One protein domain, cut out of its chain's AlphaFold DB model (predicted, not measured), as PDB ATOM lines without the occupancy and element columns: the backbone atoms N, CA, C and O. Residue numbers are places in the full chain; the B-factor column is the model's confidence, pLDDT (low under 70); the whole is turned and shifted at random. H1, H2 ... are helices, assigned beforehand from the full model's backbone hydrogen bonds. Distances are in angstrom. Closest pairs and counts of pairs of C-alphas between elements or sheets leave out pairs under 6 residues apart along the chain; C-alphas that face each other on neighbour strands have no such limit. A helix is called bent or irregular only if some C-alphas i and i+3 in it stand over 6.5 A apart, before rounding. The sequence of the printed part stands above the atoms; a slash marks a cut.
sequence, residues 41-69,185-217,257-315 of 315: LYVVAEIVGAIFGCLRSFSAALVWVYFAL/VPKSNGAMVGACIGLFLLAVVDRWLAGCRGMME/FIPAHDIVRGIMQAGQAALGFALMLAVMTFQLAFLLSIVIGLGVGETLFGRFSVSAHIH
ATOM      1  N   LEU A  41     313.384 151.672 240.596       50.94
ATOM      2  CA  LEU A  41     312.019 151.155 240.758       50.94
ATOM      3  C   LEU A  41     311.181 152.003 241.718       50.94
ATOM      4  O   LEU A  41     309.992 152.179 241.478       50.94
ATOM      5  N   TYR A  42     311.781 152.552 242.775       52.97
ATOM      6  CA  TYR A  42     311.098 153.443 243.714       52.97
ATOM      7  C   TYR A  42     310.785 154.804 243.078       52.97
ATOM      8  O   TYR A  42     309.668 155.303 243.195       52.97
ATOM      9  N   VAL A  43     311.740 155.372 242.338       51.62
ATOM     10  CA  VAL A  43     311.551 156.589 241.535       51.62
ATOM     11  C   VAL A  43     310.489 156.364 240.460       51.62
ATOM     12  O   VAL A  43     309.579 157.174 240.324       51.62
ATOM     13  N   VAL A  44     310.543 155.239 239.747       50.44
ATOM     14  CA  VAL A  44     309.532 154.860 238.757       50.44
ATOM     15  C   VAL A  44     308.178 154.639 239.426       50.44
ATOM     16  O   VAL A  44     307.188 155.094 238.883       50.44
ATOM     17  N   ALA A  45     308.090 154.030 240.608       51.72
ATOM     18  CA  ALA A  45     306.824 153.840 241.320       51.72
ATOM     19  C   ALA A  45     306.217 155.159 241.829       51.72
ATOM     20  O   ALA A  45     305.002 155.330 241.750       51.72
ATOM     21  N   GLU A  46     307.032 156.108 242.300       56.03
ATOM     22  CA  GLU A  46     306.586 157.458 242.682       56.03
ATOM     23  C   GLU A  46     306.150 158.262 241.451       56.03
ATOM     24  O   GLU A  46     305.084 158.875 241.465       56.03
ATOM     25  N   ILE A  47     306.919 158.202 240.357       51.97
ATOM     26  CA  ILE A  47     306.577 158.833 239.075       51.97
ATOM     27  C   ILE A  47     305.293 158.219 238.516       51.97
ATOM     28  O   ILE A  47     304.381 158.946 238.150       51.97
ATOM     29  N   VAL A  48     305.175 156.893 238.492       52.81
ATOM     30  CA  VAL A  48     303.988 156.175 238.017       52.81
ATOM     31  C   VAL A  48     302.804 156.467 238.933       52.81
ATOM     32  O   VAL A  48     301.733 156.771 238.431       52.81
ATOM     33  N   GLY A  49     302.963 156.475 240.256       51.72
ATOM     34  CA  GLY A  49     301.898 156.832 241.198       51.72
ATOM     35  C   GLY A  49     301.423 158.280 241.045       51.72
ATOM     36  O   GLY A  49     300.216 158.536 241.026       51.72
ATOM     37  N   ALA A  50     302.354 159.220 240.861       53.03
ATOM     38  CA  ALA A  50     302.057 160.621 240.584       53.03
ATOM     39  C   ALA A  50     301.377 160.790 239.221       53.03
ATOM     40  O   ALA A  50     300.363 161.476 239.139       53.03
ATOM     41  N   ILE A  51     301.866 160.106 238.182       53.97
ATOM     42  CA  ILE A  51     301.265 160.089 236.847       53.97
ATOM     43  C   ILE A  51     299.872 159.475 236.911       53.97
ATOM     44  O   ILE A  51     298.957 160.086 236.392       53.97
ATOM     45  N   PHE A  52     299.650 158.338 237.574       55.06
ATOM     46  CA  PHE A  52     298.328 157.710 237.689       55.06
ATOM     47  C   PHE A  52     297.345 158.581 238.479       55.06
ATOM     48  O   PHE A  52     296.196 158.730 238.064       55.06
ATOM     49  N   GLY A  53     297.780 159.195 239.584       52.59
ATOM     50  CA  GLY A  53     296.965 160.148 240.341       52.59
ATOM     51  C   GLY A  53     296.614 161.383 239.510       52.59
ATOM     52  O   GLY A  53     295.448 161.779 239.440       52.59
ATOM     53  N   CYS A  54     297.598 161.937 238.806       52.41
ATOM     54  CA  CYS A  54     297.397 163.054 237.898       52.41
ATOM     55  C   CYS A  54     296.542 162.681 236.681       52.41
ATOM     56  O   CYS A  54     295.719 163.488 236.261       52.41
ATOM     57  N   LEU A  55     296.683 161.475 236.132       56.94
ATOM     58  CA  LEU A  55     295.957 160.990 234.957       56.94
ATOM     59  C   LEU A  55     294.494 160.716 235.314       56.94
ATOM     60  O   LEU A  55     293.605 160.950 234.502       56.94
ATOM     61  N   ARG A  56     294.225 160.305 236.559       57.41
ATOM     62  CA  ARG A  56     292.868 160.209 237.111       57.41
ATOM     63  C   ARG A  56     292.210 161.590 237.208       57.41
ATOM     64  O   ARG A  56     291.057 161.734 236.805       57.41
ATOM     65  N   SER A  57     292.952 162.612 237.644       55.09
ATOM     66  CA  SER A  57     292.493 164.012 237.611       55.09
ATOM     67  C   SER A  57     292.319 164.541 236.182       55.09
ATOM     68  O   SER A  57     291.349 165.240 235.906       55.09
ATOM     69  N   PHE A  58     293.210 164.175 235.258       55.94
ATOM     70  CA  PHE A  58     293.143 164.562 233.846       55.94
ATOM     71  C   PHE A  58     291.940 163.933 233.137       55.94
ATOM     72  O   PHE A  58     291.216 164.615 232.421       55.94
ATOM     73  N   SER A  59     291.664 162.651 233.389       56.03
ATOM     74  CA  SER A  59     290.486 161.955 232.864       56.03
ATOM     75  C   SER A  59     289.187 162.585 233.374       56.03
ATOM     76  O   SER A  59     288.296 162.867 232.576       56.03
ATOM     77  N   ALA A  60     289.099 162.900 234.671       56.06
ATOM     78  CA  ALA A  60     287.950 163.614 235.226       56.06
ATOM     79  C   ALA A  60     287.785 165.018 234.612       56.06
ATOM     80  O   ALA A  60     286.663 165.438 234.325       56.06
ATOM     81  N   ALA A  61     288.895 165.715 234.355       55.72
ATOM     82  CA  ALA A  61     288.899 167.026 233.716       55.72
ATOM     83  C   ALA A  61     288.452 166.960 232.247       55.72
ATOM     84  O   ALA A  61     287.629 167.769 231.834       55.72
ATOM     85  N   LEU A  62     288.912 165.975 231.470       59.81
ATOM     86  CA  LEU A  62     288.471 165.769 230.086       59.81
ATOM     87  C   LEU A  62     286.989 165.407 230.000       59.81
ATOM     88  O   LEU A  62     286.288 165.913 229.127       59.81
ATOM     89  N   VAL A  63     286.492 164.574 230.921       60.75
ATOM     90  CA  VAL A  63     285.057 164.280 231.026       60.75
ATOM     91  C   VAL A  63     284.289 165.561 231.350       60.75
ATOM     92  O   VAL A  63     283.293 165.855 230.697       60.75
ATOM     93  N   TRP A  64     284.775 166.375 232.288       54.66
ATOM     94  CA  TRP A  64     284.151 167.658 232.611       54.66
ATOM     95  C   TRP A  64     284.144 168.625 231.420       54.66
ATOM     96  O   TRP A  64     283.101 169.200 231.124       54.66
ATOM     97  N   VAL A  65     285.255 168.751 230.689       54.47
ATOM     98  CA  VAL A  65     285.359 169.570 229.468       54.47
ATOM     99  C   VAL A  65     284.407 169.062 228.389       54.47
ATOM    100  O   VAL A  65     283.690 169.859 227.795       54.47
ATOM    101  N   TYR A  66     284.338 167.748 228.171       50.38
ATOM    102  CA  TYR A  66     283.400 167.143 227.227       50.38
ATOM    103  C   TYR A  66     281.947 167.484 227.581       50.38
ATOM    104  O   TYR A  66     281.180 167.920 226.726       50.38
ATOM    105  N   PHE A  67     281.571 167.342 228.852       50.25
ATOM    106  CA  PHE A  67     280.222 167.662 229.314       50.25
ATOM    107  C   PHE A  67     279.922 169.172 229.322       50.25
ATOM    108  O   PHE A  67     278.785 169.565 229.053       50.25
ATOM    109  N   ALA A  68     280.921 170.019 229.584       48.75
ATOM    110  CA  ALA A  68     280.805 171.473 229.499       48.75
ATOM    111  C   ALA A  68     280.626 171.940 228.043       48.75
ATOM    112  O   ALA A  68     279.744 172.752 227.769       48.75
ATOM    113  N   LEU A  69     281.389 171.371 227.103       47.25
ATOM    114  CA  LEU A  69     281.273 171.638 225.663       47.25
ATOM    115  C   LEU A  69     279.942 171.152 225.081       47.25
ATOM    116  O   LEU A  69     279.406 171.774 224.169       47.25
ATOM    117  N   VAL A 185     303.051 169.774 208.294       75.12
ATOM    118  CA  VAL A 185     302.588 170.967 207.571       75.12
ATOM    119  C   VAL A 185     301.097 170.833 207.237       75.12
ATOM    120  O   VAL A 185     300.720 170.048 206.358       75.12
ATOM    121  N   PRO A 186     300.203 171.575 207.912       74.31
ATOM    122  CA  PRO A 186     298.783 171.558 207.599       74.31
ATOM    123  C   PRO A 186     298.502 172.376 206.328       74.31
ATOM    124  O   PRO A 186     298.237 173.573 206.380       74.31
ATOM    125  N   LYS A 187     298.522 171.709 205.166       77.50
ATOM    126  CA  LYS A 187     298.167 172.313 203.861       77.50
ATOM    127  C   LYS A 187     296.652 172.358 203.595       77.50
ATOM    128  O   LYS A 187     296.198 173.012 202.665       77.50
ATOM    129  N   SER A 188     295.858 171.644 204.398       83.94
ATOM    130  CA  SER A 188     294.400 171.511 204.250       83.94
ATOM    131  C   SER A 188     293.654 172.114 205.439       83.94
ATOM    132  O   SER A 188     294.103 171.994 206.579       83.94
ATOM    133  N   ASN A 189     292.457 172.658 205.195       81.31
ATOM    134  CA  ASN A 189     291.563 173.188 206.232       81.31
ATOM    135  C   ASN A 189     291.279 172.161 207.347       81.31
ATOM    136  O   ASN A 189     291.203 172.520 208.518       81.31
ATOM    137  N   GLY A 190     291.161 170.871 207.006       81.50
ATOM    138  CA  GLY A 190     290.950 169.806 207.995       81.50
ATOM    139  C   GLY A 190     292.196 169.512 208.836       81.50
ATOM    140  O   GLY A 190     292.104 169.349 210.052       81.50
ATOM    141  N   ALA A 191     293.374 169.513 208.205       81.38
ATOM    142  CA  ALA A 191     294.652 169.355 208.902       81.38
ATOM    143  C   ALA A 191     294.919 170.535 209.848       81.38
ATOM    144  O   ALA A 191     295.445 170.346 210.943       81.38
ATOM    145  N   MET A 192     294.477 171.732 209.457       82.00
ATOM    146  CA  MET A 192     294.579 172.947 210.253       82.00
ATOM    147  C   MET A 192     293.769 172.857 211.553       82.00
ATOM    148  O   MET A 192     294.291 173.124 212.634       82.00
ATOM    149  N   VAL A 193     292.516 172.396 211.477       85.00
ATOM    150  CA  VAL A 193     291.686 172.151 212.671       85.00
ATOM    151  C   VAL A 193     292.301 171.061 213.555       85.00
ATOM    152  O   VAL A 193     292.327 171.212 214.776       85.00
ATOM    153  N   GLY A 194     292.850 169.997 212.961       83.75
ATOM    154  CA  GLY A 194     293.555 168.944 213.700       83.75
ATOM    155  C   GLY A 194     294.773 169.467 214.468       83.75
ATOM    156  O   GLY A 194     294.933 169.159 215.649       83.75
ATOM    157  N   ALA A 195     295.585 170.319 213.836       85.94
ATOM    158  CA  ALA A 195     296.721 170.975 214.480       85.94
ATOM    159  C   ALA A 195     296.271 171.915 215.612       85.94
ATOM    160  O   ALA A 195     296.833 171.867 216.707       85.94
ATOM    161  N   CYS A 196     295.199 172.692 215.412       86.25
ATOM    162  CA  CYS A 196     294.611 173.513 216.473       86.25
ATOM    163  C   CYS A 196     294.140 172.676 217.672       86.25
ATOM    164  O   CYS A 196     294.406 173.064 218.808       86.25
ATOM    165  N   ILE A 197     293.478 171.535 217.447       87.31
ATOM    166  CA  ILE A 197     293.027 170.639 218.527       87.31
ATOM    167  C   ILE A 197     294.232 170.029 219.255       87.31
ATOM    168  O   ILE A 197     294.236 169.959 220.484       87.31
ATOM    169  N   GLY A 198     295.274 169.633 218.517       88.38
ATOM    170  CA  GLY A 198     296.526 169.139 219.091       88.38
ATOM    171  C   GLY A 198     297.199 170.171 219.996       88.38
ATOM    172  O   GLY A 198     297.542 169.857 221.134       88.38
ATOM    173  N   LEU A 199     297.317 171.419 219.533       89.12
ATOM    174  CA  LEU A 199     297.887 172.521 220.314       89.12
ATOM    175  C   LEU A 199     297.031 172.898 221.526       89.12
ATOM    176  O   LEU A 199     297.582 173.157 222.594       89.12
ATOM    177  N   PHE A 200     295.703 172.882 221.392       89.25
ATOM    178  CA  PHE A 200     294.787 173.073 222.519       89.25
ATOM    179  C   PHE A 200     295.034 172.028 223.609       89.25
ATOM    180  O   PHE A 200     295.211 172.373 224.777       89.25
ATOM    181  N   LEU A 201     295.085 170.745 223.233       86.81
ATOM    182  CA  LEU A 201     295.338 169.662 224.182       86.81
ATOM    183  C   LEU A 201     296.739 169.759 224.788       86.81
ATOM    184  O   LEU A 201     296.885 169.569 225.994       86.81
ATOM    185  N   LEU A 202     297.752 170.104 223.990       88.19
ATOM    186  CA  LEU A 202     299.115 170.282 224.484       88.19
ATOM    187  C   LEU A 202     299.206 171.442 225.490       88.19
ATOM    188  O   LEU A 202     299.844 171.291 226.530       88.19
ATOM    189  N   ALA A 203     298.503 172.552 225.251       89.00
ATOM    190  CA  ALA A 203     298.404 173.671 226.190       89.00
ATOM    191  C   ALA A 203     297.696 173.287 227.506       89.00
ATOM    192  O   ALA A 203     298.112 173.709 228.587       89.00
ATOM    193  N   VAL A 204     296.657 172.447 227.445       85.94
ATOM    194  CA  VAL A 204     296.003 171.906 228.651       85.94
ATOM    195  C   VAL A 204     296.951 170.975 229.419       85.94
ATOM    196  O   VAL A 204     296.989 171.014 230.651       85.94
ATOM    197  N   VAL A 205     297.739 170.159 228.712       85.81
ATOM    198  CA  VAL A 205     298.738 169.253 229.309       85.81
ATOM    199  C   VAL A 205     299.877 170.024 229.983       85.81
ATOM    200  O   VAL A 205     300.294 169.635 231.074       85.81
ATOM    201  N   ASP A 206     300.337 171.132 229.398       87.19
ATOM    202  CA  ASP A 206     301.336 172.018 230.015       87.19
ATOM    203  C   ASP A 206     300.865 172.514 231.397       87.19
ATOM    204  O   ASP A 206     301.559 172.356 232.409       87.19
ATOM    205  N   ARG A 207     299.615 172.994 231.477       86.12
ATOM    206  CA  ARG A 207     298.995 173.414 232.748       86.12
ATOM    207  C   ARG A 207     298.789 172.259 233.723       86.12
ATOM    208  O   ARG A 207     298.980 172.429 234.928       86.12
ATOM    209  N   TRP A 208     298.431 171.079 233.226       82.06
ATOM    210  CA  TRP A 208     298.288 169.880 234.048       82.06
ATOM    211  C   TRP A 208     299.612 169.463 234.701       82.06
ATOM    212  O   TRP A 208     299.635 169.200 235.905       82.06
ATOM    213  N   LEU A 209     300.721 169.467 233.955       83.50
ATOM    214  CA  LEU A 209     302.048 169.131 234.485       83.50
ATOM    215  C   LEU A 209     302.515 170.124 235.552       83.50
ATOM    216  O   LEU A 209     303.037 169.704 236.590       83.50
ATOM    217  N   ALA A 210     302.249 171.418 235.358       82.50
ATOM    218  CA  ALA A 210     302.484 172.427 236.389       82.50
ATOM    219  C   ALA A 210     301.673 172.130 237.672       82.50
ATOM    220  O   ALA A 210     302.210 172.194 238.783       82.50
ATOM    221  N   GLY A 211     300.408 171.717 237.530       76.38
ATOM    222  CA  GLY A 211     299.568 171.274 238.648       76.38
ATOM    223  C   GLY A 211     300.103 170.023 239.357       76.38
ATOM    224  O   GLY A 211     300.138 169.977 240.589       76.38
ATOM    225  N   CYS A 212     300.583 169.029 238.606       77.62
ATOM    226  CA  CYS A 212     301.168 167.798 239.151       77.62
ATOM    227  C   CYS A 212     302.384 168.070 240.029       77.62
ATOM    228  O   CYS A 212     302.512 167.496 241.115       77.62
ATOM    229  N   ARG A 213     303.256 168.984 239.598       79.12
ATOM    230  CA  ARG A 213     304.390 169.418 240.409       79.12
ATOM    231  C   ARG A 213     303.931 170.039 241.729       79.12
ATOM    232  O   ARG A 213     304.442 169.656 242.781       79.12
ATOM    233  N   GLY A 214     302.935 170.928 241.693       75.19
ATOM    234  CA  GLY A 214     302.354 171.522 242.904       75.19
ATOM    235  C   GLY A 214     301.784 170.470 243.863       75.19
ATOM    236  O   GLY A 214     302.012 170.532 245.074       75.19
ATOM    237  N   MET A 215     301.120 169.441 243.328       72.75
ATOM    238  CA  MET A 215     300.594 168.324 244.121       72.75
ATOM    239  C   MET A 215     301.696 167.475 244.761       72.75
ATOM    240  O   MET A 215     301.561 167.088 245.924       72.75
ATOM    241  N   MET A 216     302.778 167.189 244.037       73.00
ATOM    242  CA  MET A 216     303.908 166.435 244.585       73.00
ATOM    243  C   MET A 216     304.635 167.219 245.669       73.00
ATOM    244  O   MET A 216     304.902 166.675 246.741       73.00
ATOM    245  N   GLU A 217     304.873 168.514 245.459       76.81
ATOM    246  CA  GLU A 217     305.432 169.374 246.499       76.81
ATOM    247  C   GLU A 217     304.536 169.394 247.745       76.81
ATOM    248  O   GLU A 217     305.037 169.227 248.857       76.81
ATOM    249  N   PHE A 257     318.707 164.774 253.048       57.28
ATOM    250  CA  PHE A 257     318.761 164.872 251.592       57.28
ATOM    251  C   PHE A 257     318.545 163.473 251.022       57.28
ATOM    252  O   PHE A 257     319.393 162.593 251.174       57.28
ATOM    253  N   ILE A 258     317.374 163.255 250.430       72.62
ATOM    254  CA  ILE A 258     317.026 162.003 249.769       72.62
ATOM    255  C   ILE A 258     317.149 162.279 248.272       72.62
ATOM    256  O   ILE A 258     316.223 162.853 247.694       72.62
ATOM    257  N   PRO A 259     318.259 161.878 247.628       70.31
ATOM    258  CA  PRO A 259     318.529 162.235 246.237       70.31
ATOM    259  C   PRO A 259     317.426 161.792 245.259       70.31
ATOM    260  O   PRO A 259     317.245 162.415 244.220       70.31
ATOM    261  N   ALA A 260     316.625 160.773 245.603       72.69
ATOM    262  CA  ALA A 260     315.496 160.321 244.787       72.69
ATOM    263  C   ALA A 260     314.444 161.421 244.591       72.69
ATOM    264  O   ALA A 260     313.914 161.593 243.497       72.69
ATOM    265  N   HIS A 261     314.153 162.178 245.649       70.50
ATOM    266  CA  HIS A 261     313.144 163.228 245.609       70.50
ATOM    267  C   HIS A 261     313.595 164.410 244.736       70.50
ATOM    268  O   HIS A 261     312.808 164.955 243.960       70.50
ATOM    269  N   ASP A 262     314.876 164.774 244.824       78.62
ATOM    270  CA  ASP A 262     315.439 165.902 244.081       78.62
ATOM    271  C   ASP A 262     315.570 165.597 242.578       78.62
ATOM    272  O   ASP A 262     315.308 166.469 241.745       78.62
ATOM    273  N   ILE A 263     315.866 164.344 242.209       81.12
ATOM    274  CA  ILE A 263     315.912 163.901 240.805       81.12
ATOM    275  C   ILE A 263     314.522 163.961 240.159       81.12
ATOM    276  O   ILE A 263     314.379 164.498 239.059       81.12
ATOM    277  N   VAL A 264     313.479 163.466 240.840       78.25
ATOM    278  CA  VAL A 264     312.100 163.505 240.312       78.25
ATOM    279  C   VAL A 264     311.640 164.945 240.096       78.25
ATOM    280  O   VAL A 264     311.047 165.257 239.061       78.25
ATOM    281  N   ARG A 265     311.964 165.846 241.034       77.94
ATOM    282  CA  ARG A 265     311.680 167.281 240.892       77.94
ATOM    283  C   ARG A 265     312.372 167.879 239.661       77.94
ATOM    284  O   ARG A 265     311.751 168.660 238.941       77.94
ATOM    285  N   GLY A 266     313.624 167.499 239.404       80.00
ATOM    286  CA  GLY A 266     314.382 167.944 238.234       80.00
ATOM    287  C   GLY A 266     313.773 167.482 236.907       80.00
ATOM    288  O   GLY A 266     313.590 168.295 236.004       80.00
ATOM    289  N   ILE A 267     313.389 166.207 236.803       82.69
ATOM    290  CA  ILE A 267     312.780 165.644 235.582       82.69
ATOM    291  C   ILE A 267     311.435 166.318 235.279       82.69
ATOM    292  O   ILE A 267     311.162 166.687 234.137       82.69
ATOM    293  N   MET A 268     310.616 166.541 236.306       78.88
ATOM    294  CA  MET A 268     309.359 167.285 236.198       78.88
ATOM    295  C   MET A 268     309.558 168.716 235.679       78.88
ATOM    296  O   MET A 268     308.838 169.151 234.780       78.88
ATOM    297  N   GLN A 269     310.561 169.429 236.201       87.31
ATOM    298  CA  GLN A 269     310.921 170.770 235.729       87.31
ATOM    299  C   GLN A 269     311.414 170.753 234.277       87.31
ATOM    300  O   GLN A 269     311.067 171.648 233.507       87.31
ATOM    301  N   ALA A 270     312.211 169.754 233.895       84.44
ATOM    302  CA  ALA A 270     312.709 169.618 232.531       84.44
ATOM    303  C   ALA A 270     311.563 169.378 231.535       84.44
ATOM    304  O   ALA A 270     311.507 170.040 230.500       84.44
ATOM    305  N   GLY A 271     310.612 168.501 231.874       84.75
ATOM    306  CA  GLY A 271     309.425 168.251 231.051       84.75
ATOM    307  C   GLY A 271     308.539 169.491 230.896       84.75
ATOM    308  O   GLY A 271     308.098 169.798 229.789       84.75
ATOM    309  N   GLN A 272     308.343 170.246 231.980       88.00
ATOM    310  CA  GLN A 272     307.600 171.508 231.938       88.00
ATOM    311  C   GLN A 272     308.298 172.548 231.042       88.00
ATOM    312  O   GLN A 272     307.649 173.210 230.238       88.00
ATOM    313  N   ALA A 273     309.625 172.676 231.137       88.69
ATOM    314  CA  ALA A 273     310.376 173.592 230.282       88.69
ATOM    315  C   ALA A 273     310.306 173.187 228.798       88.69
ATOM    316  O   ALA A 273     310.129 174.048 227.939       88.69
ATOM    317  N   ALA A 274     310.383 171.886 228.497       87.75
ATOM    318  CA  ALA A 274     310.302 171.376 227.131       87.75
ATOM    319  C   ALA A 274     308.954 171.699 226.462       87.75
ATOM    320  O   ALA A 274     308.932 172.160 225.321       87.75
ATOM    321  N   LEU A 275     307.836 171.520 227.175       89.00
ATOM    322  CA  LEU A 275     306.511 171.881 226.658       89.00
ATOM    323  C   LEU A 275     306.333 173.394 226.516       89.00
ATOM    324  O   LEU A 275     305.802 173.843 225.500       89.00
ATOM    325  N   GLY A 276     306.851 174.178 227.464       90.38
ATOM    326  CA  GLY A 276     306.879 175.636 227.355       90.38
ATOM    327  C   GLY A 276     307.620 176.114 226.101       90.38
ATOM    328  O   GLY A 276     307.122 176.982 225.384       90.38
ATOM    329  N   PHE A 277     308.769 175.510 225.777       90.19
ATOM    330  CA  PHE A 277     309.497 175.815 224.543       90.19
ATOM    331  C   PHE A 277     308.759 175.344 223.284       90.19
ATOM    332  O   PHE A 277     308.739 176.077 222.298       90.19
ATOM    333  N   ALA A 278     308.100 174.182 223.312       88.69
ATOM    334  CA  ALA A 278     307.297 173.705 222.184       88.69
ATOM    335  C   ALA A 278     306.105 174.633 221.877       88.69
ATOM    336  O   ALA A 278     305.842 174.942 220.712       88.69
ATOM    337  N   LEU A 279     305.417 175.127 222.913       89.31
ATOM    338  CA  LEU A 279     304.346 176.121 222.777       89.31
ATOM    339  C   LEU A 279     304.881 177.472 222.297       89.31
ATOM    340  O   LEU A 279     304.250 178.114 221.464       89.31
ATOM    341  N   MET A 280     306.053 177.888 222.777       91.62
ATOM    342  CA  MET A 280     306.702 179.115 222.321       91.62
ATOM    343  C   MET A 280     307.056 179.043 220.832       91.62
ATOM    344  O   MET A 280     306.763 179.977 220.090       91.62
ATOM    345  N   LEU A 281     307.617 177.916 220.380       87.31
ATOM    346  CA  LEU A 281     307.876 177.665 218.960       87.31
ATOM    347  C   LEU A 281     306.584 177.730 218.139       87.31
ATOM    348  O   LEU A 281     306.563 178.365 217.092       87.31
ATOM    349  N   ALA A 282     305.488 177.163 218.650       87.38
ATOM    350  CA  ALA A 282     304.190 177.235 217.983       87.38
ATOM    351  C   ALA A 282     303.628 178.669 217.904       87.38
ATOM    352  O   ALA A 282     302.996 179.017 216.915       87.38
ATOM    353  N   VAL A 283     303.844 179.518 218.915       88.19
ATOM    354  CA  VAL A 283     303.389 180.925 218.905       88.19
ATOM    355  C   VAL A 283     304.204 181.781 217.932       88.19
ATOM    356  O   VAL A 283     303.670 182.716 217.334       88.19
ATOM    357  N   MET A 284     305.479 181.444 217.736       88.00
ATOM    358  CA  MET A 284     306.374 182.153 216.818       88.00
ATOM    359  C   MET A 284     306.010 181.978 215.335       88.00
ATOM    360  O   MET A 284     306.583 182.669 214.498       88.00
ATOM    361  N   THR A 285     305.044 181.121 214.989       84.00
ATOM    362  CA  THR A 285     304.561 180.978 213.605       84.00
ATOM    363  C   THR A 285     303.590 182.088 213.180       84.00
ATOM    364  O   THR A 285     303.177 182.118 212.030       84.00
ATOM    365  N   PHE A 286     303.214 183.016 214.075       83.56
ATOM    366  CA  PHE A 286     302.316 184.160 213.803       83.56
ATOM    367  C   PHE A 286     300.933 183.806 213.211       83.56
ATOM    368  O   PHE A 286     300.186 184.688 212.777       83.56
ATOM    369  N   GLN A 287     300.542 182.534 213.274       87.31
ATOM    370  CA  GLN A 287     299.252 182.037 212.817       87.31
ATOM    371  C   GLN A 287     298.176 182.233 213.898       87.31
ATOM    372  O   GLN A 287     298.222 181.638 214.983       87.31
ATOM    373  N   LEU A 288     297.161 183.051 213.605       87.00
ATOM    374  CA  LEU A 288     296.140 183.438 214.590       87.00
ATOM    375  C   LEU A 288     295.312 182.254 215.101       87.00
ATOM    376  O   LEU A 288     294.941 182.224 216.276       87.00
ATOM    377  N   ALA A 289     295.036 181.269 214.245       86.69
ATOM    378  CA  ALA A 289     294.267 180.090 214.633       86.69
ATOM    379  C   ALA A 289     294.980 179.264 215.723       86.69
ATOM    380  O   ALA A 289     294.342 178.824 216.683       86.69
ATOM    381  N   PHE A 290     296.304 179.112 215.622       88.00
ATOM    382  CA  PHE A 290     297.115 178.434 216.635       88.00
ATOM    383  C   PHE A 290     297.204 179.249 217.920       88.00
ATOM    384  O   PHE A 290     297.002 178.701 219.003       88.00
ATOM    385  N   LEU A 291     297.423 180.560 217.804       89.69
ATOM    386  CA  LEU A 291     297.515 181.453 218.956       89.69
ATOM    387  C   LEU A 291     296.222 181.446 219.780       89.69
ATOM    388  O   LEU A 291     296.274 181.250 220.995       89.69
ATOM    389  N   LEU A 292     295.058 181.595 219.139       89.25
ATOM    390  CA  LEU A 292     293.770 181.542 219.838       89.25
ATOM    391  C   LEU A 292     293.535 180.179 220.493       89.25
ATOM    392  O   LEU A 292     293.076 180.123 221.634       89.25
ATOM    393  N   SER A 293     293.900 179.089 219.815       90.25
ATOM    394  CA  SER A 293     293.788 177.742 220.374       90.25
ATOM    395  C   SER A 293     294.637 177.568 221.641       90.25
ATOM    396  O   SER A 293     294.140 177.088 222.663       90.25
ATOM    397  N   ILE A 294     295.893 178.030 221.614       91.69
ATOM    398  CA  ILE A 294     296.817 177.966 222.756       91.69
ATOM    399  C   ILE A 294     296.315 178.838 223.915       91.69
ATOM    400  O   ILE A 294     296.281 178.367 225.048       91.69
ATOM    401  N   VAL A 295     295.877 180.077 223.661       91.25
ATOM    402  CA  VAL A 295     295.369 180.980 224.713       91.25
ATOM    403  C   VAL A 295     294.125 180.402 225.392       91.25
ATOM    404  O   VAL A 295     294.042 180.401 226.623       91.25
ATOM    405  N   ILE A 296     293.179 179.864 224.616       88.62
ATOM    406  CA  ILE A 296     291.979 179.219 225.167       88.62
ATOM    407  C   ILE A 296     292.370 177.950 225.937       88.62
ATOM    408  O   ILE A 296     291.867 177.733 227.037       88.62
ATOM    409  N   GLY A 297     293.293 177.140 225.413       87.19
ATOM    410  CA  GLY A 297     293.794 175.934 226.079       87.19
ATOM    411  C   GLY A 297     294.482 176.223 227.413       87.19
ATOM    412  O   GLY A 297     294.171 175.579 228.414       87.19
ATOM    413  N   LEU A 298     295.348 177.238 227.465       87.94
ATOM    414  CA  LEU A 298     295.993 177.694 228.699       87.94
ATOM    415  C   LEU A 298     294.964 178.217 229.711       87.94
ATOM    416  O   LEU A 298     295.052 177.886 230.894       87.94
ATOM    417  N   GLY A 299     293.963 178.980 229.256       85.06
ATOM    418  CA  GLY A 299     292.866 179.459 230.099       85.06
ATOM    419  C   GLY A 299     292.035 178.316 230.686       85.06
ATOM    420  O   GLY A 299     291.830 178.253 231.898       85.06
ATOM    421  N   VAL A 300     291.610 177.365 229.848       85.94
ATOM    422  CA  VAL A 300     290.874 176.167 230.283       85.94
ATOM    423  C   VAL A 300     291.719 175.338 231.252       85.94
ATOM    424  O   VAL A 300     291.227 174.958 232.316       85.94
ATOM    425  N   GLY A 301     293.000 175.120 230.951       82.25
ATOM    426  CA  GLY A 301     293.923 174.410 231.836       82.25
ATOM    427  C   GLY A 301     294.036 175.064 233.215       82.25
ATOM    428  O   GLY A 301     293.945 174.374 234.231       82.25
ATOM    429  N   GLU A 302     294.139 176.392 233.276       83.38
ATOM    430  CA  GLU A 302     294.170 177.127 234.545       83.38
ATOM    431  C   GLU A 302     292.852 176.993 235.326       83.38
ATOM    432  O   GLU A 302     292.869 176.767 236.533       83.38
ATOM    433  N   THR A 303     291.694 177.054 234.661       77.88
ATOM    434  CA  THR A 303     290.398 176.889 235.352       77.88
ATOM    435  C   THR A 303     290.202 175.484 235.931       77.88
ATOM    436  O   THR A 303     289.609 175.338 237.002       77.88
ATOM    437  N   LEU A 304     290.726 174.455 235.260       75.31
ATOM    438  CA  LEU A 304     290.638 173.060 235.695       75.31
ATOM    439  C   LEU A 304     291.610 172.752 236.835       75.31
ATOM    440  O   LEU A 304     291.236 172.100 237.814       75.31
ATOM    441  N   PHE A 305     292.856 173.218 236.715       71.00
ATOM    442  CA  PHE A 305     293.941 172.850 237.626       71.00
ATOM    443  C   PHE A 305     294.303 173.927 238.656       71.00
ATOM    444  O   PHE A 305     295.074 173.649 239.578       71.00
ATOM    445  N   GLY A 306     293.698 175.114 238.594       64.50
ATOM    446  CA  GLY A 306     294.002 176.238 239.487       64.50
ATOM    447  C   GLY A 306     293.832 175.911 240.975       64.50
ATOM    448  O   GLY A 306     294.597 176.381 241.818       64.50
ATOM    449  N   ARG A 307     292.907 175.002 241.323       64.19
ATOM    450  CA  ARG A 307     292.713 174.542 242.716       64.19
ATOM    451  C   ARG A 307     293.904 173.740 243.255       64.19
ATOM    452  O   ARG A 307     294.184 173.794 244.452       64.19
ATOM    453  N   PHE A 308     294.609 173.012 242.391       61.50
ATOM    454  CA  PHE A 308     295.767 172.207 242.788       61.50
ATOM    455  C   PHE A 308     297.037 173.058 242.946       61.50
ATOM    456  O   PHE A 308     297.897 172.702 243.748       61.50
ATOM    457  N   SER A 309     297.117 174.210 242.268       58.44
ATOM    458  CA  SER A 309     298.231 175.165 242.381       58.44
ATOM    459  C   SER A 309     298.175 175.990 243.681       58.44
ATOM    460  O   SER A 309     299.174 176.131 244.387       58.44
ATOM    461  N   VAL A 310     296.979 176.444 244.089       55.81
ATOM    462  CA  VAL A 310     296.779 177.254 245.315       55.81
ATOM    463  C   VAL A 310     297.151 176.504 246.600       55.81
ATOM    464  O   VAL A 310     297.630 177.108 247.563       55.81
ATOM    465  N   SER A 311     297.011 175.177 246.613       51.12
ATOM    466  CA  SER A 311     297.367 174.344 247.772       51.12
ATOM    467  C   SER A 311     298.871 174.351 248.101       51.12
ATOM    468  O   SER A 311     299.256 173.851 249.157       51.12
ATOM    469  N   ALA A 312     299.719 174.906 247.227       48.16
ATOM    470  CA  ALA A 312     301.157 175.039 247.445       48.16
ATOM    471  C   ALA A 312     301.590 176.409 248.015       48.16
ATOM    472  O   ALA A 312     302.724 176.504 248.488       48.16
ATOM    473  N   HIS A 313     300.733 177.443 247.985       40.53
ATOM    474  CA  HIS A 313     301.096 178.829 248.345       40.53
ATOM    475  C   HIS A 313     300.387 179.369 249.604       40.53
ATOM    476  O   HIS A 313     300.762 180.418 250.123       40.53
ATOM    477  N   ILE A 314     299.374 178.678 250.139       42.00
ATOM    478  CA  ILE A 314     298.866 178.993 251.483       42.00
ATOM    479  C   ILE A 314     299.830 178.362 252.487       42.00
ATOM    480  O   ILE A 314     299.640 177.207 252.859       42.00
ATOM    481  N   HIS A 315     300.904 179.090 252.801       36.00
ATOM    482  CA  HIS A 315     301.574 179.211 254.102       36.00
ATOM    483  C   HIS A 315     302.839 180.058 253.954       36.00
ATOM    484  O   HIS A 315     303.736 179.646 253.186       36.00
TER     485      HIS A 315
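Overview. This is residues 41 to 69, 185 to 217 and 257 to 315 of the 315 residues of the protein "Copper transporter" of Moniliophthora roreri (UniProt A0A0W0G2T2). What shape is this? H2, H3 and H4 make an up-and-down bundle, each running against the one before, and H1 crosses H2 at a slant along one side. What is printed? The printed part has 121 residues with four named helices, all helix, spanning 52 by 30 by 29 A; it is only just compact, close to loose, with radius of gyration of the C-alphas 16.1 A.

Arrangement. What does the first helix touch? H1, residues 41 to 69, touches H2, residues 189 to 217, with residues 50 to 58 alone, at a steep tilt of 51 degrees; the closest C-alphas, of Cys 54 and Cys 212, are 6.2 A apart. What follows? H2 touches H3, residues 259 to 283, at 27 degrees, a shallow tilt, opposite ways, closest at the C-alphas of Asp 206 and Leu 275, 6.2 A. H2 touches H4, residues 288 to 310, closest at the C-alphas of Val 204 and Gly 301, 4.6 A; H3 and H4 form a hairpin. Which backbones are complete? Every O i to N i+4 pair is within hydrogen-bond range in H1, H2 and H3, and 17 of 19 in H4.

Along the chain. Where are the ends? H1 begins at C-alpha 41 (312.019, 151.155, 240.758), and H4 ends at C-alpha 310 (296.779, 177.254, 245.315). How long are they? H1 measures 39.9 A, H2 42.8 A, H3 36.4 A and H4, irregular with C-alphas 304 and 307 7.5 A apart, 31.3 A.

Size, cuts and confidence. Where is it cut? Residues 70 to 184 and 218 to 256 are not printed, with C-alpha gaps of 28.0 A and 15.0 A. Where is confidence low? The model's pLDDT is under 70 at residues 41 to 69, 257 and 306 to 315.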